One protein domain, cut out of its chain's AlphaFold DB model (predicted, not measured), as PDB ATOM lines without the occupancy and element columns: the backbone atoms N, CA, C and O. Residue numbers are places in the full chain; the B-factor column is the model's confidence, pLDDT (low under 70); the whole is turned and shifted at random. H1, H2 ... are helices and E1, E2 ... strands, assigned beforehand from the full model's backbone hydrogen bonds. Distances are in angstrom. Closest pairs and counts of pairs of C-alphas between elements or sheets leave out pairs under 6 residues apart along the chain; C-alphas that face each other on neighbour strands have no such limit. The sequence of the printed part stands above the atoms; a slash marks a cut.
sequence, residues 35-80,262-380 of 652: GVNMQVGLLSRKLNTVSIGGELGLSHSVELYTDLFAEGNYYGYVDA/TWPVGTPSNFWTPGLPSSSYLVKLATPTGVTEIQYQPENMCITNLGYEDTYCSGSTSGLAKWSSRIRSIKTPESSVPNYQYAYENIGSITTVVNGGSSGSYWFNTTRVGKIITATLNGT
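This is residues 35 to 80 and 262 to 380 of the 652 residues of an uncharacterized protein of Gammaproteobacteria bacterium (UniProt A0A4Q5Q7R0). A strongly twisted sheet of five strands has the hairpin of E1 and E2 over part of it, a sandwich only partly face to face, and a second hairpin, E7 and E8, reaches out beyond one end as an arm. The tip of that arm, residues 354 to 359, sticks out, and the turn between E1 and E2 lies at the opposite end of the long axis. The printed part has 165 residues, with named elements in the order E1 E2 H1 H2 E3 E4 H3 E5 E6 E7 E8 E9, mostly strand. The large sheet runs E3 E4 E5 E6 E9, all antiparallel. The whole is only just compact, close to loose, with a radius of gyration of the C-alphas of 18.2 A and spans of 69 by 35 by 34 A.

E1, residues 42 to 52, and E2, residues 58 to 65, form an antiparallel hairpin, with N 47 and O 62 2.8 A apart. H1, residues 269 to 272, touches H2, residues 278 to 281; their closest C-alphas, of Phe 271 and Tyr 281, are 6.1 A apart. E3, residues 282 to 287, is an edge strand and forms a hairpin with E4, residues 290 to 300, with N 285 and O 292 at 2.8 A. H1 only grazes the sheet, with residues 270 to 272, while H2 stands at the sheet's level, at a height of 0.6 A. H3, residues 311 to 314, is not on that sheet. E5, residues 323 to 331, is antiparallel to E4, with N 295 and O 329 at 2.9 A. E5 and E6, residues 340 to 345, form a hairpin, with N 330 and O 340 at 2.9 A. E6 runs on into E7, residues 348 to 355, at 26 degrees. E7 and E8, residues 358 to 365, form a hairpin, with N 353 and O 360 at 2.9 A. The closest C-alphas of H3 and E8, those of Tyr 312 and Tyr 362, are 6.2 A apart. E9, residues 371 to 377, is the other edge strand, antiparallel to E6, with N 343 and O 374 at 2.9 A. The sheet of E1 and E2 and the five-stranded sheet make a sandwich, two sheets face to face, their facing parts 12.0 A centre to centre and their strands at 34 degrees. The three helices are too short for an O i to N i+4 pair; the one O i to N i+3 pair is within hydrogen-bond range in H1 and H2 but not in H3.

E1 begins at C-alpha 42, (207.220, 196.603, 242.095), and is 30.5 A long; E2 measures 22.6 A. E4 is 32.9 A, E5 24.0 A, E7 21.4 A and E8 22.4 A. E9 ends at C-alpha 377, (216.986, 191.156, 230.075).

The C-alphas of Gly 53 and Gly 357, the two farthest apart, are 68.9 A apart. Residues 81 to 261 are not printed, and C-alphas 80 and 262 are 18.6 A apart across the cut. Of the links that are printed whole, none is long. Mean pLDDT of the printed part is 84.6; 29 residues are under 70, among them 314 to 321 and 354 to 368.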
ATOM      1  N   GLY A  35     209.473 190.039 235.939       93.06
ATOM      2  CA  GLY A  35     208.990 189.860 237.299       93.06
ATOM      3  C   GLY A  35     208.422 191.144 237.893       93.06
ATOM      4  O   GLY A  35     208.391 191.263 239.112       93.06
ATOM      5  N   VAL A  36     208.036 192.131 237.079       93.12
ATOM      6  CA  VAL A  36     207.429 193.371 237.574       93.12
ATOM      7  C   VAL A  36     205.918 193.201 237.620       93.12
ATOM      8  O   VAL A  36     205.278 192.962 236.599       93.12
ATOM      9  N   ASN A  37     205.336 193.344 238.810       91.19
ATOM     10  CA  ASN A  37     203.891 193.382 238.975       91.19
ATOM     11  C   ASN A  37     203.372 194.735 238.478       91.19
ATOM     12  O   ASN A  37     203.617 195.779 239.086       91.19
ATOM     13  N   MET A  38     202.636 194.706 237.374       90.19
ATOM     14  CA  MET A  38     202.160 195.881 236.656       90.19
ATOM     15  C   MET A  38     201.069 196.658 237.389       90.19
ATOM     16  O   MET A  38     200.846 197.813 237.050       90.19
ATOM     17  N   GLN A  39     200.430 196.085 238.410       85.00
ATOM     18  CA  GLN A  39     199.469 196.802 239.246       85.00
ATOM     19  C   GLN A  39     200.181 197.735 240.238       85.00
ATOM     20  O   GLN A  39     199.825 198.907 240.382       85.00
ATOM     21  N   VAL A  40     201.232 197.235 240.894       82.62
ATOM     22  CA  VAL A  40     201.959 197.982 241.937       82.62
ATOM     23  C   VAL A  40     203.230 198.670 241.426       82.62
ATOM     24  O   VAL A  40     203.685 199.643 242.023       82.62
ATOM     25  N   GLY A  41     203.782 198.237 240.290       86.12
ATOM     26  CA  GLY A  41     205.047 198.732 239.734       86.12
ATOM     27  C   GLY A  41     206.286 198.295 240.524       86.12
ATOM     28  O   GLY A  41     207.307 198.987 240.496       86.12
ATOM     29  N   LEU A  42     206.175 197.182 241.253       87.62
ATOM     30  CA  LEU A  42     207.220 196.603 242.095       87.62
ATOM     31  C   LEU A  42     207.620 195.224 241.571       87.62
ATOM     32  O   LEU A  42     206.850 194.565 240.871       87.62
ATOM     33  N   LEU A  43     208.822 194.783 241.934       91.81
ATOM     34  CA  LEU A  43     209.266 193.417 241.674       91.81
ATOM     35  C   LEU A  43     208.417 192.435 242.493       91.81
ATOM     36  O   LEU A  43     208.212 192.647 243.683       91.81
ATOM     37  N   SER A  44     207.960 191.375 241.844       91.56
ATOM     38  CA  SER A  44     207.269 190.205 242.386       91.56
ATOM     39  C   SER A  44     207.786 189.018 241.577       91.56
ATOM     40  O   SER A  44     207.164 188.538 240.629       91.56
ATOM     41  N   ARG A  45     209.039 188.632 241.853       92.00
ATOM     42  CA  ARG A  45     209.735 187.601 241.078       92.00
ATOM     43  C   ARG A  45     209.879 186.328 241.891       92.00
ATOM     44  O   ARG A  45     210.582 186.302 242.896       92.00
ATOM     45  N   LYS A  46     209.293 185.248 241.388       92.88
ATOM     46  CA  LYS A  46     209.433 183.906 241.952       92.88
ATOM     47  C   LYS A  46     210.729 183.244 241.475       92.88
ATOM     48  O   LYS A  46     210.983 183.165 240.274       92.88
ATOM     49  N   LEU A  47     211.535 182.746 242.409       93.75
ATOM     50  CA  LEU A  47     212.712 181.921 242.155       93.75
ATOM     51  C   LEU A  47     212.459 180.506 242.672       93.75
ATOM     52  O   LEU A  47     212.284 180.294 243.871       93.75
ATOM     53  N   ASN A  48     212.445 179.530 241.769       95.12
ATOM     54  CA  ASN A  48     212.341 178.123 242.146       95.12
ATOM     55  C   ASN A  48     213.649 177.658 242.796       95.12
ATOM     56  O   ASN A  48     214.731 178.080 242.391       95.12
ATOM     57  N   THR A  49     213.547 176.788 243.798       96.19
ATOM     58  CA  THR A  49     214.705 176.340 244.587       96.19
ATOM     59  C   THR A  49     214.914 174.833 244.448       96.19
ATOM     60  O   THR A  49     215.742 174.394 243.655       96.19
ATOM     61  N   VAL A  50     214.134 174.031 245.170       96.81
ATOM     62  CA  VAL A  50     214.147 172.569 245.147       96.81
ATOM     63  C   VAL A  50     212.740 172.036 244.934       96.81
ATOM     64  O   VAL A  50     211.755 172.646 245.350       96.81
ATOM     65  N   SER A  51     212.650 170.868 244.313       96.88
ATOM     66  CA  SER A  51     211.417 170.101 244.206       96.88
ATOM     67  C   SER A  51     211.699 168.611 244.367       96.88
ATOM     68  O   SER A  51     212.821 168.147 244.151       96.88
ATOM     69  N   ILE A  52     210.687 167.863 244.796       97.62
ATOM     70  CA  ILE A  52     210.748 166.417 245.009       97.62
ATOM     71  C   ILE A  52     209.347 165.817 244.872       97.62
ATOM     72  O   ILE A  52     208.376 166.475 245.227       97.62
ATOM     73  N   GLY A  53     209.224 164.583 244.385       94.12
ATOM     74  CA  GLY A  53     207.963 163.830 244.407       94.12
ATOM     75  C   GLY A  53     206.947 164.130 243.302       94.12
ATOM     76  O   GLY A  53     205.866 163.546 243.308       94.12
ATOM     77  N   GLY A  54     207.274 165.008 242.350       91.25
ATOM     78  CA  GLY A  54     206.410 165.304 241.206       91.25
ATOM     79  C   GLY A  54     205.061 165.903 241.615       91.25
ATOM     80  O   GLY A  54     205.007 166.859 242.383       91.25
ATOM     81  N   GLU A  55     203.980 165.351 241.072       86.44
ATOM     82  CA  GLU A  55     202.616 165.885 241.171       86.44
ATOM     83  C   GLU A  55     202.032 165.848 242.595       86.44
ATOM     84  O   GLU A  55     201.413 166.811 243.034       86.44
ATOM     85  N   LEU A  56     202.304 164.778 243.347       91.50
ATOM     86  CA  LEU A  56     201.958 164.650 244.771       91.50
ATOM     87  C   LEU A  56     203.156 164.951 245.684       91.50
ATOM     88  O   LEU A  56     203.254 164.439 246.803       91.50
ATOM     89  N   GLY A  57     204.097 165.734 245.163       95.19
ATOM     90  CA  GLY A  57     205.333 166.126 245.809       95.19
ATOM     91  C   GLY A  57     205.323 167.554 246.348       95.19
ATOM     92  O   GLY A  57     204.294 168.221 246.440       95.19
ATOM     93  N   LEU A  58     206.511 168.049 246.686       96.62
ATOM     94  CA  LEU A  58     206.724 169.431 247.100       96.62
ATOM     95  C   LEU A  58     207.587 170.156 246.076       96.62
ATOM     96  O   LEU A  58     208.590 169.632 245.597       96.62
ATOM     97  N   SER A  59     207.221 171.400 245.796       95.88
ATOM     98  CA  SER A  59     208.052 172.346 245.062       95.88
ATOM     99  C   SER A  59     208.183 173.604 245.901       95.88
ATOM    100  O   SER A  59     207.180 174.166 246.337       95.88
ATOM    101  N   HIS A  60     209.419 174.015 246.159       96.06
ATOM    102  CA  HIS A  60     209.728 175.202 246.933       96.06
ATOM    103  C   HIS A  60     210.228 176.325 246.032       96.06
ATOM    104  O   HIS A  60     211.017 176.131 245.098       96.06
ATOM    105  N   SER A  61     209.839 177.540 246.377       94.81
ATOM    106  CA  SER A  61     210.300 178.757 245.733       94.81
ATOM    107  C   SER A  61     210.358 179.883 246.743       94.81
ATOM    108  O   SER A  61     209.625 179.867 247.726       94.81
ATOM    109  N   VAL A  62     211.150 180.898 246.447       93.31
ATOM    110  CA  VAL A  62     211.121 182.158 247.181       93.31
ATOM    111  C   VAL A  62     210.630 183.262 246.268       93.31
ATOM    112  O   VAL A  62     210.934 183.270 245.075       93.31
ATOM    113  N   GLU A  63     209.861 184.191 246.809       90.81
ATOM    114  CA  GLU A  63     209.456 185.391 246.099       90.81
ATOM    115  C   GLU A  63     210.317 186.574 246.534       90.81
ATOM    116  O   GLU A  63     210.527 186.836 247.723       90.81
ATOM    117  N   LEU A  64     210.843 187.269 245.530       90.12
ATOM    118  CA  LEU A  64     211.616 188.483 245.679       90.12
ATOM    119  C   LEU A  64     210.711 189.696 245.482       90.12
ATOM    120  O   LEU A  64     210.241 189.949 244.368       90.12
ATOM    121  N   TYR A  65     210.546 190.466 246.554       85.31
ATOM    122  CA  TYR A  65     209.979 191.805 246.526       85.31
ATOM    123  C   TYR A  65     211.069 192.866 246.618       85.31
ATOM    124  O   TYR A  65     212.189 192.635 247.076       85.31
ATOM    125  N   THR A  66     210.724 194.073 246.195       76.50
ATOM    126  CA  THR A  66     211.607 195.235 246.302       76.50
ATOM    127  C   THR A  66     211.909 195.641 247.748       76.50
ATOM    128  O   THR A  66     212.939 196.263 247.967       76.50
ATOM    129  N   ASP A  67     211.041 195.324 248.719       71.12
ATOM    130  CA  ASP A  67     211.033 195.869 250.092       71.12
ATOM    131  C   ASP A  67     211.423 194.870 251.194       71.12
ATOM    132  O   ASP A  67     211.210 195.131 252.376       71.12
ATOM    133  N   LEU A  68     212.059 193.753 250.833       74.19
ATOM    134  CA  LEU A  68     212.349 192.627 251.739       74.19
ATOM    135  C   LEU A  68     213.282 192.935 252.929       74.19
ATOM    136  O   LEU A  68     213.444 192.086 253.810       74.19
ATOM    137  N   PHE A  69     213.889 194.126 252.959       75.62
ATOM    138  CA  PHE A  69     214.841 194.573 253.985       75.62
ATOM    139  C   PHE A  69     214.458 195.908 254.633       75.62
ATOM    140  O   PHE A  69     215.331 196.617 255.134       75.62
ATOM    141  N   ALA A  70     213.177 196.282 254.623       66.88
ATOM    142  CA  ALA A  70     212.730 197.438 255.393       66.88
ATOM    143  C   ALA A  70     213.012 197.219 256.895       66.88
ATOM    144  O   ALA A  70     212.734 196.153 257.446       66.88
ATOM    145  N   GLU A  71     213.570 198.225 257.572       61.06
ATOM    146  CA  GLU A  71     213.951 198.097 258.983       61.06
ATOM    147  C   GLU A  71     212.744 197.792 259.899       61.06
ATOM    148  O   GLU A  71     211.626 198.275 259.705       61.06
ATOM    149  N   GLY A  72     212.940 196.856 260.831       63.25
ATOM    150  CA  GLY A  72     211.871 196.248 261.634       63.25
ATOM    151  C   GLY A  72     211.090 195.100 260.969       63.25
ATOM    152  O   GLY A  72     210.256 194.497 261.636       63.25
ATOM    153  N   ASN A  73     211.347 194.768 259.697       64.50
ATOM    154  CA  ASN A  73     210.677 193.687 258.957       64.50
ATOM    155  C   ASN A  73     211.657 192.980 257.995       64.50
ATOM    156  O   ASN A  73     211.576 193.115 256.774       64.50
ATOM    157  N   TYR A  74     212.610 192.228 258.553       72.56
ATOM    158  CA  TYR A  74     213.680 191.567 257.793       72.56
ATOM    159  C   TYR A  74     213.280 190.157 257.364       72.56
ATOM    160  O   TYR A  74     213.614 189.178 258.026       72.56
ATOM    161  N   TYR A  75     212.556 190.053 256.255       72.06
ATOM    162  CA  TYR A  75     212.146 188.746 255.733       72.06
ATOM    163  C   TYR A  75     213.197 188.140 254.807       72.06
ATOM    164  O   TYR A  75     213.282 186.924 254.695       72.06
ATOM    165  N   GLY A  76     214.011 188.966 254.142       81.38
ATOM    166  CA  GLY A  76     215.024 188.514 253.185       81.38
ATOM    167  C   GLY A  76     214.444 188.003 251.864       81.38
ATOM    168  O   GLY A  76     214.938 188.376 250.807       81.38
ATOM    169  N   TYR A  77     213.384 187.200 251.931       85.81
ATOM    170  CA  TYR A  77     212.499 186.756 250.858       85.81
ATOM    171  C   TYR A  77     211.159 186.298 251.447       85.81
ATOM    172  O   TYR A  77     211.029 186.135 252.659       85.81
ATOM    173  N   VAL A  78     210.158 186.060 250.599       87.19
ATOM    174  CA  VAL A  78     208.907 185.409 251.019       87.19
ATOM    175  C   VAL A  78     208.936 183.939 250.608       87.19
ATOM    176  O   VAL A  78     209.075 183.617 249.433       87.19
ATOM    177  N   ASP A  79     208.860 183.043 251.591       90.50
ATOM    178  CA  ASP A  79     208.827 181.586 251.398       90.50
ATOM    179  C   ASP A  79     207.517 181.151 250.712       90.50
ATOM    180  O   ASP A  79     206.458 181.707 250.996       90.50
ATOM    181  N   ALA A  80     207.555 180.143 249.830       90.00
ATOM    182  CA  ALA A  80     206.357 179.647 249.132       90.00
ATOM    183  C   ALA A  80     205.251 179.153 250.076       90.00
ATOM    184  O   ALA A  80     204.074 179.156 249.712       90.00
ATOM    185  N   THR A 262     223.370 182.002 250.668       94.12
ATOM    186  CA  THR A 262     224.539 182.664 251.247       94.12
ATOM    187  C   THR A 262     224.270 184.157 251.354       94.12
ATOM    188  O   THR A 262     224.128 184.847 250.341       94.12
ATOM    189  N   TRP A 263     224.221 184.641 252.592       90.81
ATOM    190  CA  TRP A 263     224.031 186.047 252.934       90.81
ATOM    191  C   TRP A 263     225.381 186.748 253.149       90.81
ATOM    192  O   TRP A 263     226.312 186.123 253.662       90.81
ATOM    193  N   PRO A 264     225.523 188.037 252.793       91.31
ATOM    194  CA  PRO A 264     226.756 188.772 253.054       91.31
ATOM    195  C   PRO A 264     226.954 189.023 254.561       91.31
ATOM    196  O   PRO A 264     225.994 189.203 255.314       91.31
ATOM    197  N   VAL A 265     228.209 189.062 255.018       88.62
ATOM    198  CA  VAL A 265     228.565 189.361 256.421       88.62
ATOM    199  C   VAL A 265     228.048 190.743 256.810       88.62
ATOM    200  O   VAL A 265     228.299 191.688 256.079       88.62
ATOM    201  N   GLY A 266     227.377 190.880 257.959       87.00
ATOM    202  CA  GLY A 266     226.756 192.144 258.386       87.00
ATOM    203  C   GLY A 266     225.317 192.330 257.890       87.00
ATOM    204  O   GLY A 266     224.733 193.395 258.061       87.00
ATOM    205  N   THR A 267     224.723 191.300 257.284       87.69
ATOM    206  CA  THR A 267     223.279 191.248 257.026       87.69
ATOM    207  C   THR A 267     222.496 191.238 258.349       87.69
ATOM    208  O   THR A 267     222.884 190.514 259.264       87.69
ATOM    209  N   PRO A 268     221.375 191.974 258.469       85.06
ATOM    210  CA  PRO A 268     220.762 192.820 257.440       85.06
ATOM    211  C   PRO A 268     221.340 194.244 257.328       85.06
ATOM    212  O   PRO A 268     221.131 194.880 256.297       85.06
ATOM    213  N   SER A 269     222.129 194.703 258.307       86.00
ATOM    214  CA  SER A 269     222.685 196.067 258.422       86.00
ATOM    215  C   SER A 269     223.325 196.650 257.165       86.00
ATOM    216  O   SER A 269     223.156 197.833 256.858       86.00
ATOM    217  N   ASN A 270     224.028 195.829 256.396       88.81
ATOM    218  CA  ASN A 270     224.672 196.307 255.180       88.81
ATOM    219  C   ASN A 270     223.675 196.802 254.130       88.81
ATOM    220  O   ASN A 270     223.992 197.728 253.396       88.81
ATOM    221  N   PHE A 271     222.465 196.243 254.055       88.25
ATOM    222  CA  PHE A 271     221.515 196.560 252.986       88.25
ATOM    223  C   PHE A 271     220.955 197.991 253.031       88.25
ATOM    224  O   PHE A 271     220.326 198.428 252.069       88.25
ATOM    225  N   TRP A 272     221.220 198.742 254.101       87.00
ATOM    226  CA  TRP A 272     220.907 200.171 254.233       87.00
ATOM    227  C   TRP A 272     222.141 201.034 254.517       87.00
ATOM    228  O   TRP A 272     222.014 202.227 254.789       87.00
ATOM    229  N   THR A 273     223.337 200.451 254.446       89.44
ATOM    230  CA  THR A 273     224.596 201.165 254.656       89.44
ATOM    231  C   THR A 273     225.218 201.481 253.295       89.44
ATOM    232  O   THR A 273     225.767 200.579 252.665       89.44
ATOM    233  N   PRO A 274     225.136 202.728 252.797       90.50
ATOM    234  CA  PRO A 274     225.742 203.091 251.519       90.50
ATOM    235  C   PRO A 274     227.277 203.051 251.588       90.50
ATOM    236  O   PRO A 274     227.876 203.153 252.656       90.50
ATOM    237  N   GLY A 275     227.928 202.959 250.426       91.88
ATOM    238  CA  GLY A 275     229.389 203.079 250.302       91.88
ATOM    239  C   GLY A 275     230.196 201.811 250.608       91.88
ATOM    240  O   GLY A 275     231.410 201.818 250.414       91.88
ATOM    241  N   LEU A 276     229.560 200.711 251.025       94.06
ATOM    242  CA  LEU A 276     230.233 199.411 251.149       94.06
ATOM    243  C   LEU A 276     230.549 198.799 249.765       94.06
ATOM    244  O   LEU A 276     229.852 199.104 248.788       94.06
ATOM    245  N   PRO A 277     231.553 197.899 249.665       95.56
ATOM    246  CA  PRO A 277     231.836 197.143 248.443       95.56
ATOM    247  C   PRO A 277     230.614 196.355 247.957       95.56
ATOM    248  O   PRO A 277     229.848 195.851 248.777       95.56
ATOM    249  N   SER A 278     230.467 196.168 246.640       92.06
ATOM    250  CA  SER A 278     229.303 195.498 246.027       92.06
ATOM    251  C   SER A 278     229.026 194.088 246.566       92.06
ATOM    252  O   SER A 278     227.865 193.698 246.697       92.06
ATOM    253  N   SER A 279     230.075 193.349 246.943       93.56
ATOM    254  CA  SER A 279     229.982 192.030 247.581       93.56
ATOM    255  C   SER A 279     229.223 192.045 248.911       93.56
ATOM    256  O   SER A 279     228.658 191.024 249.294       93.56
ATOM    257  N   SER A 280     229.151 193.195 249.586       94.38
ATOM    258  CA  SER A 280     228.431 193.379 250.857       94.38
ATOM    259  C   SER A 280     226.910 193.382 250.692       94.38
ATOM    260  O   SER A 280     226.200 193.328 251.692       94.38
ATOM    261  N   TYR A 281     226.415 193.429 249.449       93.50
ATOM    262  CA  TYR A 281     224.989 193.409 249.112       93.50
ATOM    263  C   TYR A 281     224.616 192.247 248.176       93.50
ATOM    264  O   TYR A 281     223.560 192.272 247.540       93.50
ATOM    265  N   LEU A 282     225.493 191.251 248.033       95.31
ATOM    266  CA  LEU A 282     225.283 190.111 247.148       95.31
ATOM    267  C   LEU A 282     224.729 188.920 247.929       95.31
ATOM    268  O   LEU A 282     225.395 188.397 248.818       95.31
ATOM    269  N   VAL A 283     223.545 188.453 247.541       94.44
ATOM    270  CA  VAL A 283     222.950 187.207 248.036       94.44
ATOM    271  C   VAL A 283     223.131 186.129 246.977       94.44
ATOM    272  O   VAL A 283     222.901 186.376 245.792       94.44
ATOM    273  N   LYS A 284     223.533 184.923 247.383       96.19
ATOM    274  CA  LYS A 284     223.651 183.778 246.469       96.19
ATOM    275  C   LYS A 284     222.645 182.704 246.837       96.19
ATOM    276  O   LYS A 284     222.594 182.284 247.986       96.19
ATOM    277  N   LEU A 285     221.890 182.239 245.852       96.69
ATOM    278  CA  LEU A 285     221.012 181.082 245.944       96.69
ATOM    279  C   LEU A 285     221.620 179.957 245.107       96.69
ATOM    280  O   LEU A 285     221.549 179.983 243.880       96.69
ATOM    281  N   ALA A 286     222.233 178.979 245.763       97.94
ATOM    282  CA  ALA A 286     222.695 177.755 245.124       97.94
ATOM    283  C   ALA A 286     221.568 176.717 245.136       97.94
ATOM    284  O   ALA A 286     220.987 176.472 246.184       97.94
ATOM    285  N   THR A 287     221.270 176.103 243.998       97.25
ATOM    286  CA  THR A 287     220.296 175.011 243.833       97.25
ATOM    287  C   THR A 287     220.966 173.846 243.090       97.25
ATOM    288  O   THR A 287     222.089 173.996 242.599       97.25
ATOM    289  N   PRO A 288     220.294 172.690 242.914       94.56
ATOM    290  CA  PRO A 288     220.828 171.613 242.080       94.56
ATOM    291  C   PRO A 288     221.055 172.010 240.610       94.56
ATOM    292  O   PRO A 288     221.796 171.325 239.912       94.56
ATOM    293  N   THR A 289     220.424 173.089 240.130       94.38
ATOM    294  CA  THR A 289     220.587 173.586 238.752       94.38
ATOM    295  C   THR A 289     221.708 174.619 238.615       94.38
ATOM    296  O   THR A 289     222.112 174.926 237.498       94.38
ATOM    297  N   GLY A 290     222.239 175.136 239.729       96.56
ATOM    298  CA  GLY A 290     223.387 176.042 239.780       96.56
ATOM    299  C   GLY A 290     223.149 177.246 240.694       96.56
ATOM    300  O   GLY A 290     222.352 177.176 241.625       96.56
ATOM    301  N   VAL A 291     223.872 178.349 240.479       97.62
ATOM    302  CA  VAL A 291     223.863 179.503 241.399       97.62
ATOM    303  C   VAL A 291     223.174 180.708 240.773       97.62
ATOM    304  O   VAL A 291     223.609 181.210 239.740       97.62
ATOM    305  N   THR A 292     222.133 181.203 241.441       97.50
ATOM    306  CA  THR A 292     221.537 182.515 241.176       97.50
ATOM    307  C   THR A 292     222.184 183.560 242.083       97.50
ATOM    308  O   THR A 292     222.234 183.377 243.297       97.50
ATOM    309  N   GLU A 293     222.660 184.667 241.522       97.44
ATOM    310  CA  GLU A 293     223.199 185.796 242.287       97.44
ATOM    311  C   GLU A 293     222.214 186.965 242.253       97.44
ATOM    312  O   GLU A 293     221.786 187.383 241.179       97.44
ATOM    313  N   ILE A 294     221.857 187.494 243.423       96.06
ATOM    314  CA  ILE A 294     220.919 188.604 243.591       96.06
ATOM    315  C   ILE A 294     221.704 189.771 244.183       96.06
ATOM    316  O   ILE A 294     222.150 189.725 245.331       96.06
ATOM    317  N   GLN A 295     221.900 190.813 243.382       95.94
ATOM    318  CA  GLN A 295     222.620 192.007 243.794       95.94
ATOM    319  C   GLN A 295     221.629 193.046 244.304       95.94
ATOM    320  O   GLN A 295     220.797 193.542 243.541       95.94
ATOM    321  N   TYR A 296     221.769 193.426 245.568       93.44
ATOM    322  CA  TYR A 296     221.059 194.561 246.140       93.44
ATOM    323  C   TYR A 296     221.902 195.838 246.067       93.44
ATOM    324  O   TYR A 296     223.115 195.797 245.831       93.44
ATOM    325  N   GLN A 297     221.249 196.976 246.270       91.31
ATOM    326  CA  GLN A 297     221.883 198.276 246.433       91.31
ATOM    327  C   GLN A 297     221.058 199.144 247.399       91.31
ATOM    328  O   GLN A 297     219.839 199.227 247.228       91.31
ATOM    329  N   PRO A 298     221.689 199.792 248.397       90.62
ATOM    330  CA  PRO A 298     221.033 200.819 249.196       90.62
ATOM    331  C   PRO A 298     220.800 202.072 248.347       90.62
ATOM    332  O   PRO A 298     221.728 202.601 247.734       90.62
ATOM    333  N   GLU A 299     219.566 202.563 248.337       89.19
ATOM    334  CA  GLU A 299     219.151 203.762 247.610       89.19
ATOM    335  C   GLU A 299     218.680 204.857 248.565       89.19
ATOM    336  O   GLU A 299     217.987 204.580 249.549       89.19
ATOM    337  N   ASN A 300     219.058 206.105 248.265       88.75
ATOM    338  CA  ASN A 300     218.678 207.260 249.073       88.75
ATOM    339  C   ASN A 300     217.225 207.639 248.765       88.75
ATOM    340  O   ASN A 300     216.921 208.194 247.711       88.75
ATOM    341  N   MET A 301     216.332 207.358 249.702       84.38
ATOM    342  CA  MET A 301     214.898 207.630 249.649       84.38
ATOM    343  C   MET A 301     214.558 209.123 249.782       84.38
ATOM    344  O   MET A 301     213.446 209.518 249.419       84.38
ATOM    345  N   CYS A 302     215.507 209.940 250.260       83.25
ATOM    346  CA  CYS A 302     215.377 211.393 250.390       83.25
ATOM    347  C   CYS A 302     215.630 212.144 249.079       83.25
ATOM    348  O   CYS A 302     215.357 213.340 249.005       83.25
ATOM    349  N   ILE A 303     216.149 211.474 248.044       85.25
ATOM    350  CA  ILE A 303     216.270 212.077 246.717       85.25
ATOM    351  C   ILE A 303     214.861 212.215 246.131       85.25
ATOM    352  O   ILE A 303     214.128 211.235 245.989       85.25
ATOM    353  N   THR A 304     214.457 213.438 245.821       80.50
ATOM    354  CA  THR A 304     213.180 213.714 245.159       80.50
ATOM    355  C   THR A 304     213.193 213.179 243.728       80.50
ATOM    356  O   THR A 304     214.244 212.892 243.153       80.50
ATOM    357  N   ASN A 305     212.027 213.107 243.091       73.38
ATOM    358  CA  ASN A 305     211.941 212.831 241.651       73.38
ATOM    359  C   ASN A 305     212.636 213.901 240.777       73.38
ATOM    360  O   ASN A 305     212.846 213.684 239.589       73.38
ATOM    361  N   LEU A 306     213.019 215.045 241.357       79.50
ATOM    362  CA  LEU A 306     213.784 216.111 240.706       79.50
ATOM    363  C   LEU A 306     215.306 215.968 240.903       79.50
ATOM    364  O   LEU A 306     216.066 216.814 240.438       79.50
ATOM    365  N   GLY A 307     215.761 214.914 241.586       83.88
ATOM    366  CA  GLY A 307     217.179 214.571 241.706       83.88
ATOM    367  C   GLY A 307     217.951 215.294 242.813       83.88
ATOM    368  O   GLY A 307     219.144 215.044 242.963       83.88
ATOM    369  N   TYR A 308     217.307 216.149 243.612       85.00
ATOM    370  CA  TYR A 308     217.919 216.744 244.808       85.00
ATOM    371  C   TYR A 308     217.450 216.049 246.086       85.00
ATOM    372  O   TYR A 308     216.346 215.508 246.141       85.00
ATOM    373  N   GLU A 309     218.286 216.078 247.120       86.25
ATOM    374  CA  GLU A 309     217.978 215.523 248.438       86.25
ATOM    375  C   GLU A 309     217.151 216.511 249.275       86.25
ATOM    376  O   GLU A 309     217.507 217.683 249.389       86.25
ATOM    377  N   ASP A 310     216.045 216.048 249.857       82.25
ATOM    378  CA  ASP A 310     215.204 216.852 250.748       82.25
ATOM    379  C   ASP A 310     215.903 217.124 252.094       82.25
ATOM    380  O   ASP A 310     216.354 216.204 252.783       82.25
ATOM    381  N   THR A 311     215.981 218.400 252.481       79.12
ATOM    382  CA  THR A 311     216.697 218.859 253.683       79.12
ATOM    383  C   THR A 311     216.062 218.378 254.993       79.12
ATOM    384  O   THR A 311     216.767 218.222 255.986       79.12
ATOM    385  N   TYR A 312     214.749 218.130 255.027       71.88
ATOM    386  CA  TYR A 312     214.084 217.605 256.225       71.88
ATOM    387  C   TYR A 312     214.346 216.106 256.384       71.88
ATOM    388  O   TYR A 312     214.587 215.624 257.489       71.88
ATOM    389  N   CYS A 313     214.361 215.375 255.271       73.75
ATOM    390  CA  CYS A 313     214.687 213.955 255.233       73.75
ATOM    391  C   CYS A 313     216.178 213.694 255.530       73.75
ATOM    392  O   CYS A 313     216.516 212.711 256.192       73.75
ATOM    393  N   SER A 314     217.076 214.594 255.111       68.44
ATOM    394  CA  SER A 314     218.526 214.445 255.298       68.44
ATOM    395  C   SER A 314     218.978 214.490 256.765       68.44
ATOM    396  O   SER A 314     220.009 213.894 257.085       68.44
ATOM    397  N   GLY A 315     218.202 215.143 257.641       66.19
ATOM    398  CA  GLY A 315     218.436 215.211 259.088       66.19
ATOM    399  C   GLY A 315     218.005 213.964 259.870       66.19
ATOM    400  O   GLY A 315     218.326 213.852 261.053       66.19
ATOM    401  N   SER A 316     217.304 213.016 259.237       62.50
ATOM    402  CA  SER A 316     216.985 211.728 259.858       62.50
ATOM    403  C   SER A 316     218.258 210.894 260.016       62.50
ATOM    404  O   SER A 316     219.022 210.723 259.064       62.50
ATOM    405  N   THR A 317     218.479 210.331 261.207       57.59
ATOM    406  CA  THR A 317     219.562 209.368 261.458       57.59
ATOM    407  C   THR A 317     219.511 208.214 260.453       57.59
ATOM    408  O   THR A 317     218.422 207.820 260.032       57.59
ATOM    409  N   SER A 318     220.675 207.661 260.080       50.75
ATOM    410  CA  SER A 318     220.779 206.458 259.238       50.75
ATOM    411  C   SER A 318     219.878 205.339 259.773       50.75
ATOM    412  O   SER A 318     220.147 204.793 260.838       50.75
ATOM    413  N   GLY A 319     218.810 205.042 259.033       54.00
ATOM    414  CA  GLY A 319     217.744 204.103 259.395       54.00
ATOM    415  C   GLY A 319     216.388 204.577 258.853       54.00
ATOM    416  O   GLY A 319     216.174 205.781 258.731       54.00
ATOM    417  N   LEU A 320     215.530 203.628 258.460       53.97
ATOM    418  CA  LEU A 320     214.152 203.645 257.917       53.97
ATOM    419  C   LEU A 320     213.680 204.730 256.935       53.97
ATOM    420  O   LEU A 320     212.906 204.415 256.030       53.97
ATOM    421  N   ALA A 321     214.059 205.989 257.124       64.19
ATOM    422  CA  ALA A 321     213.607 207.118 256.323       64.19
ATOM    423  C   ALA A 321     214.542 207.411 255.144       64.19
ATOM    424  O   ALA A 321     214.061 207.759 254.067       64.19
ATOM    425  N   LYS A 322     215.862 207.256 255.331       81.75
ATOM    426  CA  LYS A 322     216.853 207.713 254.344       81.75
ATOM    427  C   LYS A 322     217.315 206.644 253.361       81.75
ATOM    428  O   LYS A 322     217.398 206.935 252.178       81.75
ATOM    429  N   TRP A 323     217.617 205.427 253.809       85.56
ATOM    430  CA  TRP A 323     218.182 204.383 252.944       85.56
ATOM    431  C   TRP A 323     217.276 203.158 252.896       85.56
ATOM    432  O   TRP A 323     216.918 202.616 253.939       85.56
ATOM    433  N   SER A 324     216.939 202.707 251.686       85.38
ATOM    434  CA  SER A 324     216.232 201.441 251.466       85.38
ATOM    435  C   SER A 324     216.993 200.567 250.485       85.38
ATOM    436  O   SER A 324     217.472 201.041 249.458       85.38
ATOM    437  N   SER A 325     217.046 199.270 250.770       87.38
ATOM    438  CA  SER A 325     217.577 198.278 249.838       87.38
ATOM    439  C   SER A 325     216.661 198.124 248.624       87.38
ATOM    440  O   SER A 325     215.437 198.157 248.766       87.38
ATOM    441  N   ARG A 326     217.248 197.923 247.441       89.81
ATOM    442  CA  ARG A 326     216.554 197.542 246.201       89.81
ATOM    443  C   ARG A 326     217.325 196.458 245.468       89.81
ATOM    444  O   ARG A 326     218.549 196.411 245.546       89.81
ATOM    445  N   ILE A 327     216.625 195.618 244.712       93.38
ATOM    446  CA  ILE A 327     217.259 194.603 243.862       93.38
ATOM    447  C   ILE A 327     217.755 195.273 242.586       93.38
ATOM    448  O   ILE A 327     216.969 195.640 241.722       93.38
ATOM    449  N   ARG A 328     219.069 195.406 242.430       94.19
ATOM    450  CA  ARG A 328     219.674 196.000 241.237       94.19
ATOM    451  C   ARG A 328     219.738 195.013 240.080       94.19
ATOM    452  O   ARG A 328     219.497 195.392 238.934       94.19
ATOM    453  N   SER A 329     220.102 193.764 240.354       95.75
ATOM    454  CA  SER A 329     220.237 192.756 239.306       95.75
ATOM    455  C   SER A 329     220.120 191.322 239.809       95.75
ATOM    456  O   SER A 329     220.305 191.040 240.993       95.75
ATOM    457  N   ILE A 330     219.808 190.414 238.882       96.75
ATOM    458  CA  ILE A 330     219.755 188.969 239.114       96.75
ATOM    459  C   ILE A 330     220.527 188.268 237.994       96.75
ATOM    460  O   ILE A 330     220.216 188.451 236.815       96.75
ATOM    461  N   LYS A 331     221.514 187.449 238.359       97.19
ATOM    462  CA  LYS A 331     222.233 186.541 237.456       97.19
ATOM    463  C   LYS A 331     221.717 185.126 237.675       97.19
ATOM    464  O   LYS A 331     221.833 184.626 238.788       97.19
ATOM    465  N   THR A 332     221.132 184.503 236.658       95.31
ATOM    466  CA  THR A 332     220.648 183.118 236.740       95.31
ATOM    467  C   THR A 332     221.799 182.127 236.524       95.31
ATOM    468  O   THR A 332     222.855 182.525 236.018       95.31
ATOM    469  N   PRO A 333     221.629 180.843 236.889       93.31
ATOM    470  CA  PRO A 333     222.679 179.836 236.753       93.31
ATOM    471  C   PRO A 333     223.201 179.660 235.324       93.31
ATOM    472  O   PRO A 333     224.365 179.325 235.121       93.31
ATOM    473  N   GLU A 334     222.346 179.898 234.333       91.69
ATOM    474  CA  GLU A 334     222.640 179.691 232.915       91.69
ATOM    475  C   GLU A 334     223.443 180.848 232.298       91.69
ATOM    476  O   GLU A 334     223.760 180.812 231.109       91.69
ATOM    477  N   SER A 335     223.765 181.888 233.077       90.50
ATOM    478  CA  SER A 335     224.328 183.133 232.566       90.50
ATOM    479  C   SER A 335     225.647 183.531 233.208       90.50
ATOM    480  O   SER A 335     225.827 183.500 234.427       90.50
ATOM    481  N   SER A 336     226.564 184.016 232.373       86.75
ATOM    482  CA  SER A 336     227.827 184.614 232.810       86.75
ATOM    483  C   SER A 336     227.689 186.084 233.221       86.75
ATOM    484  O   SER A 336     228.535 186.594 233.956       86.75
ATOM    485  N   VAL A 337     226.619 186.761 232.793       88.44
ATOM    486  CA  VAL A 337     226.327 188.174 233.081       88.44
ATOM    487  C   VAL A 337     224.954 188.318 233.740       88.44
ATOM    488  O   VAL A 337     224.103 187.453 233.533       88.44
ATOM    489  N   PRO A 338     224.685 189.388 234.511       91.62
ATOM    490  CA  PRO A 338     223.360 189.598 235.083       91.62
ATOM    491  C   PRO A 338     222.272 189.577 234.003       91.62
ATOM    492  O   PRO A 338     222.280 190.397 233.085       91.62
ATOM    493  N   ASN A 339     221.348 188.623 234.113       92.44
ATOM    494  CA  ASN A 339     220.242 188.472 233.176       92.44
ATOM    495  C   ASN A 339     219.239 189.581 233.382       92.44
ATOM    496  O   ASN A 339     218.816 190.174 232.411       92.44
ATOM    497  N   TYR A 340     218.883 189.877 234.626       96.12
ATOM    498  CA  TYR A 340     217.915 190.913 234.947       96.12
ATOM    499  C   TYR A 340     218.630 192.091 235.575       96.12
ATOM    500  O   TYR A 340     219.455 191.912 236.469       96.12
ATOM    501  N   GLN A 341     218.307 193.293 235.123       96.50
ATOM    502  CA  GLN A 341     218.792 194.539 235.707       96.50
ATOM    503  C   GLN A 341     217.625 195.501 235.842       96.50
ATOM    504  O   GLN A 341     216.815 195.589 234.921       96.50
ATOM    505  N   TYR A 342     217.552 196.217 236.957       95.88
ATOM    506  CA  TYR A 342     216.449 197.116 237.273       95.88
ATOM    507  C   TYR A 342     216.983 198.508 237.601       95.88
ATOM    508  O   TYR A 342     217.987 198.649 238.304       95.88
ATOM    509  N   ALA A 343     216.295 199.533 237.110       93.88
ATOM    510  CA  ALA A 343     216.480 200.909 237.548       93.88
ATOM    511  C   ALA A 343     215.215 201.394 238.249       93.88
ATOM    512  O   ALA A 343     214.098 201.027 237.872       93.88
ATOM    513  N   TYR A 344     215.402 202.247 239.249       91.19
ATOM    514  CA  TYR A 344     214.336 202.724 240.115       91.19
ATOM    515  C   TYR A 344     214.267 204.244 240.133       91.19
ATOM    516  O   TYR A 344     215.270 204.928 239.950       91.19
ATOM    517  N   GLU A 345     213.082 204.750 240.437       87.88
ATOM    518  CA  GLU A 345     212.813 206.147 240.747       87.88
ATOM    519  C   GLU A 345     212.080 206.229 242.089       87.88
ATOM    520  O   GLU A 345     211.230 205.391 242.403       87.88
ATOM    521  N   ASN A 346     212.405 207.238 242.891       85.31
ATOM    522  CA  ASN A 346     211.685 207.526 244.128       85.31
ATOM    523  C   ASN A 346     210.320 208.139 243.799       85.31
ATOM    524  O   ASN A 346     210.255 209.128 243.075       85.31
ATOM    525  N   ILE A 347     209.233 207.601 244.366       75.25
ATOM    526  CA  ILE A 347     207.900 208.193 244.204       75.25
ATOM    527  C   ILE A 347     207.484 208.829 245.511       75.25
ATOM    528  O   ILE A 347     207.140 208.145 246.464       75.25
ATOM    529  N   GLY A 348     207.407 210.146 245.536       71.06
ATOM    530  CA  GLY A 348     206.920 210.872 246.694       71.06
ATOM    531  C   GLY A 348     206.005 212.017 246.331       71.06
ATOM    532  O   GLY A 348     205.724 212.286 245.163       71.06
ATOM    533  N   SER A 349     205.515 212.666 247.372       67.81
ATOM    534  CA  SER A 349     204.773 213.908 247.273       67.81
ATOM    535  C   SER A 349     205.385 214.921 248.230       67.81
ATOM    536  O   SER A 349     205.985 214.562 249.244       67.81
ATOM    537  N   ILE A 350     205.247 216.196 247.884       71.25
ATOM    538  CA  ILE A 350     205.570 217.297 248.781       71.25
ATOM    539  C   ILE A 350     204.284 217.624 249.532       71.25
ATOM    540  O   ILE A 350     203.301 218.046 248.923       71.25
ATOM    541  N   THR A 351     204.280 217.437 250.849       67.06
ATOM    542  CA  THR A 351     203.207 217.961 251.700       67.06
ATOM    543  C   THR A 351     203.690 219.222 252.386       67.06
ATOM    544  O   THR A 351     204.786 219.261 252.938       67.06
ATOM    545  N   THR A 352     202.845 220.247 252.367       73.31
ATOM    546  CA  THR A 352     203.045 221.475 253.133       73.31
ATOM    547  C   THR A 352     202.229 221.378 254.412       73.31
ATOM    548  O   THR A 352     201.000 221.391 254.363       73.31
ATOM    549  N   VAL A 353     202.900 221.276 255.556       71.12
ATOM    550  CA  VAL A 353     202.256 221.359 256.870       71.12
ATOM    551  C   VAL A 353     202.312 222.805 257.338       71.12
ATOM    552  O   VAL A 353     203.379 223.418 257.364       71.12
ATOM    553  N   VAL A 354     201.155 223.353 257.703       68.94
ATOM    554  CA  VAL A 354     201.038 224.688 258.293       68.94
ATOM    555  C   VAL A 354     200.715 224.507 259.771       68.94
ATOM    556  O   VAL A 354     199.607 224.107 260.113       68.94
ATOM    557  N   ASN A 355     201.680 224.786 260.646       63.28
ATOM    558  CA  ASN A 355     201.493 224.749 262.096       63.28
ATOM    559  C   ASN A 355     201.826 226.125 262.678       63.28
ATOM    560  O   ASN A 355     202.953 226.598 262.559       63.28
ATOM    561  N   GLY A 356     200.840 226.786 263.292       67.19
ATOM    562  CA  GLY A 356     201.059 228.011 264.076       67.19
ATOM    563  C   GLY A 356     201.662 229.203 263.314       67.19
ATOM    564  O   GLY A 356     202.354 230.011 263.921       67.19
ATOM    565  N   GLY A 357     201.438 229.314 261.999       69.12
ATOM    566  CA  GLY A 357     201.974 230.404 261.166       69.12
ATOM    567  C   GLY A 357     203.317 230.104 260.489       69.12
ATOM    568  O   GLY A 357     203.788 230.918 259.700       69.12
ATOM    569  N   SER A 358     203.916 228.935 260.734       62.00
ATOM    570  CA  SER A 358     205.061 228.425 259.969       62.00
ATOM    571  C   SER A 358     204.594 227.359 258.975       62.00
ATOM    572  O   SER A 358     203.934 226.392 259.363       62.00
ATOM    573  N   SER A 359     204.916 227.535 257.692       69.38
ATOM    574  CA  SER A 359     204.723 226.519 256.655       69.38
ATOM    575  C   SER A 359     206.036 225.779 256.405       69.38
ATOM    576  O   SER A 359     207.043 226.378 256.031       69.38
ATOM    577  N   GLY A 360     206.027 224.464 256.619       69.50
ATOM    578  CA  GLY A 360     207.120 223.571 256.245       69.50
ATOM    579  C   GLY A 360     206.644 222.621 255.155       69.50
ATOM    580  O   GLY A 360     205.698 221.865 255.371       69.50
ATOM    581  N   SER A 361     207.275 222.667 253.984       67.69
ATOM    582  CA  SER A 361     207.092 221.644 252.952       67.69
ATOM    583  C   SER A 361     208.149 220.568 253.151       67.69
ATOM    584  O   SER A 361     209.331 220.897 253.199       67.69
ATOM    585  N   TYR A 362     207.738 219.307 253.255       63.91
ATOM    586  CA  TYR A 362     208.668 218.181 253.253       63.91
ATOM    587  C   TYR A 362     208.253 217.149 252.212       63.91
ATOM    588  O   TYR A 362     207.066 216.891 251.978       63.91
ATOM    589  N   TRP A 363     209.258 216.566 251.567       65.69
ATOM    590  CA  TRP A 363     209.081 215.406 250.713       65.69
ATOM    591  C   TRP A 363     208.842 214.152 251.556       65.69
ATOM    592  O   TRP A 363     209.578 213.876 252.504       65.69
ATOM    593  N   PHE A 364     207.857 213.343 251.179       57.16
ATOM    594  CA  PHE A 364     207.728 211.981 251.689       57.16
ATOM    595  C   PHE A 364     207.530 211.009 250.533       57.16
ATOM    596  O   PHE A 364     206.783 211.274 249.591       57.16
ATOM    597  N   ASN A 365     208.196 209.858 250.608       61.88
ATOM    598  CA  ASN A 365     207.989 208.781 249.652       61.88
ATOM    599  C   ASN A 365     206.616 208.143 249.911       61.88
ATOM    600  O   ASN A 365     206.309 207.746 251.036       61.88
ATOM    601  N   THR A 366     205.796 208.011 248.872       63.97
ATOM    602  CA  THR A 366     204.547 207.247 248.940       63.97
ATOM    603  C   THR A 366     204.824 205.745 248.939       63.97
ATOM    604  O   THR A 366     203.982 204.972 249.395       63.97
ATOM    605  N   THR A 367     206.016 205.319 248.501       69.69
ATOM    606  CA  THR A 367     206.482 203.932 248.607       69.69
ATOM    607  C   THR A 367     207.860 203.870 249.266       69.69
ATOM    608  O   THR A 367     208.761 204.637 248.956       69.69
ATOM    609  N   ARG A 368     208.095 202.911 250.169       67.88
ATOM    610  CA  ARG A 368     209.421 202.754 250.811       67.88
ATOM    611  C   ARG A 368     210.520 202.267 249.863       67.88
ATOM    612  O   ARG A 368     211.676 202.209 250.250       67.88
ATOM    613  N   VAL A 369     210.173 201.926 248.628       70.94
ATOM    614  CA  VAL A 369     211.053 201.230 247.684       70.94
ATOM    615  C   VAL A 369     211.128 201.875 246.315       70.94
ATOM    616  O   VAL A 369     211.812 201.356 245.439       70.94
ATOM    617  N   GLY A 370     210.478 203.022 246.128       79.56
ATOM    618  CA  GLY A 370     210.359 203.640 244.817       79.56
ATOM    619  C   GLY A 370     209.551 202.772 243.854       79.56
ATOM    620  O   GLY A 370     208.721 201.956 244.261       79.56
ATOM    621  N   LYS A 371     209.781 202.979 242.565       85.75
ATOM    622  CA  LYS A 371     209.140 202.270 241.460       85.75
ATOM    623  C   LYS A 371     210.198 201.894 240.440       85.75
ATOM    624  O   LYS A 371     211.103 202.681 240.176       85.75
ATOM    625  N   ILE A 372     210.055 200.721 239.836       91.56
ATOM    626  CA  ILE A 372     210.894 200.325 238.703       91.56
ATOM    627  C   ILE A 372     210.550 201.218 237.504       91.56
ATOM    628  O   ILE A 372     209.384 201.325 237.130       91.56
ATOM    629  N   ILE A 373     211.549 201.870 236.912       93.19
ATOM    630  CA  ILE A 373     211.394 202.706 235.709       93.19
ATOM    631  C   ILE A 373     211.906 202.015 234.456       93.19
ATOM    632  O   ILE A 373     211.342 202.221 233.384       93.19
ATOM    633  N   THR A 374     212.916 201.155 234.586       94.94
ATOM    634  CA  THR A 374     213.384 200.305 233.495       94.94
ATOM    635  C   THR A 374     213.806 198.937 234.013       94.94
ATOM    636  O   THR A 374     214.241 198.790 235.157       94.94
ATOM    637  N   ALA A 375     213.677 197.930 233.156       96.12
ATOM    638  CA  ALA A 375     214.239 196.608 233.355       96.12
ATOM    639  C   ALA A 375     214.928 196.151 232.069       96.12
ATOM    640  O   ALA A 375     214.461 196.445 230.970       96.12
ATOM    641  N   THR A 376     216.035 195.431 232.205       95.00
ATOM    642  CA  THR A 376     216.772 194.865 231.072       95.00
ATOM    643  C   THR A 376     216.924 193.359 231.243       95.00
ATOM    644  O   THR A 376     217.170 192.904 232.360       95.00
ATOM    645  N   LEU A 377     216.777 192.602 230.149       93.19
ATOM    646  CA  LEU A 377     216.986 191.156 230.075       93.19
ATOM    647  C   LEU A 377     218.164 190.854 229.139       93.19
ATOM    648  O   LEU A 377     218.152 191.233 227.967       93.19
ATOM    649  N   ASN A 378     219.189 190.183 229.666       90.94
ATOM    650  CA  ASN A 378     220.421 189.791 228.972       90.94
ATOM    651  C   ASN A 378     221.133 190.962 228.271       90.94
ATOM    652  O   ASN A 378     221.722 190.780 227.209       90.94
ATOM    653  N   GLY A 379     221.008 192.181 228.808       86.12
ATOM    654  CA  GLY A 379     221.585 193.398 228.223       86.12
ATOM    655  C   GLY A 379     221.011 193.823 226.863       86.12
ATOM    656  O   GLY A 379     221.509 194.783 226.290       86.12
ATOM    657  N   THR A 380     220.012 193.116 226.325       87.25
ATOM    658  CA  THR A 380     219.532 193.298 224.940       87.25
ATOM    659  C   THR A 380     218.053 193.644 224.867       87.25
ATOM    660  O   THR A 380     217.645 194.443 224.024       87.25
TER     661      THR A 380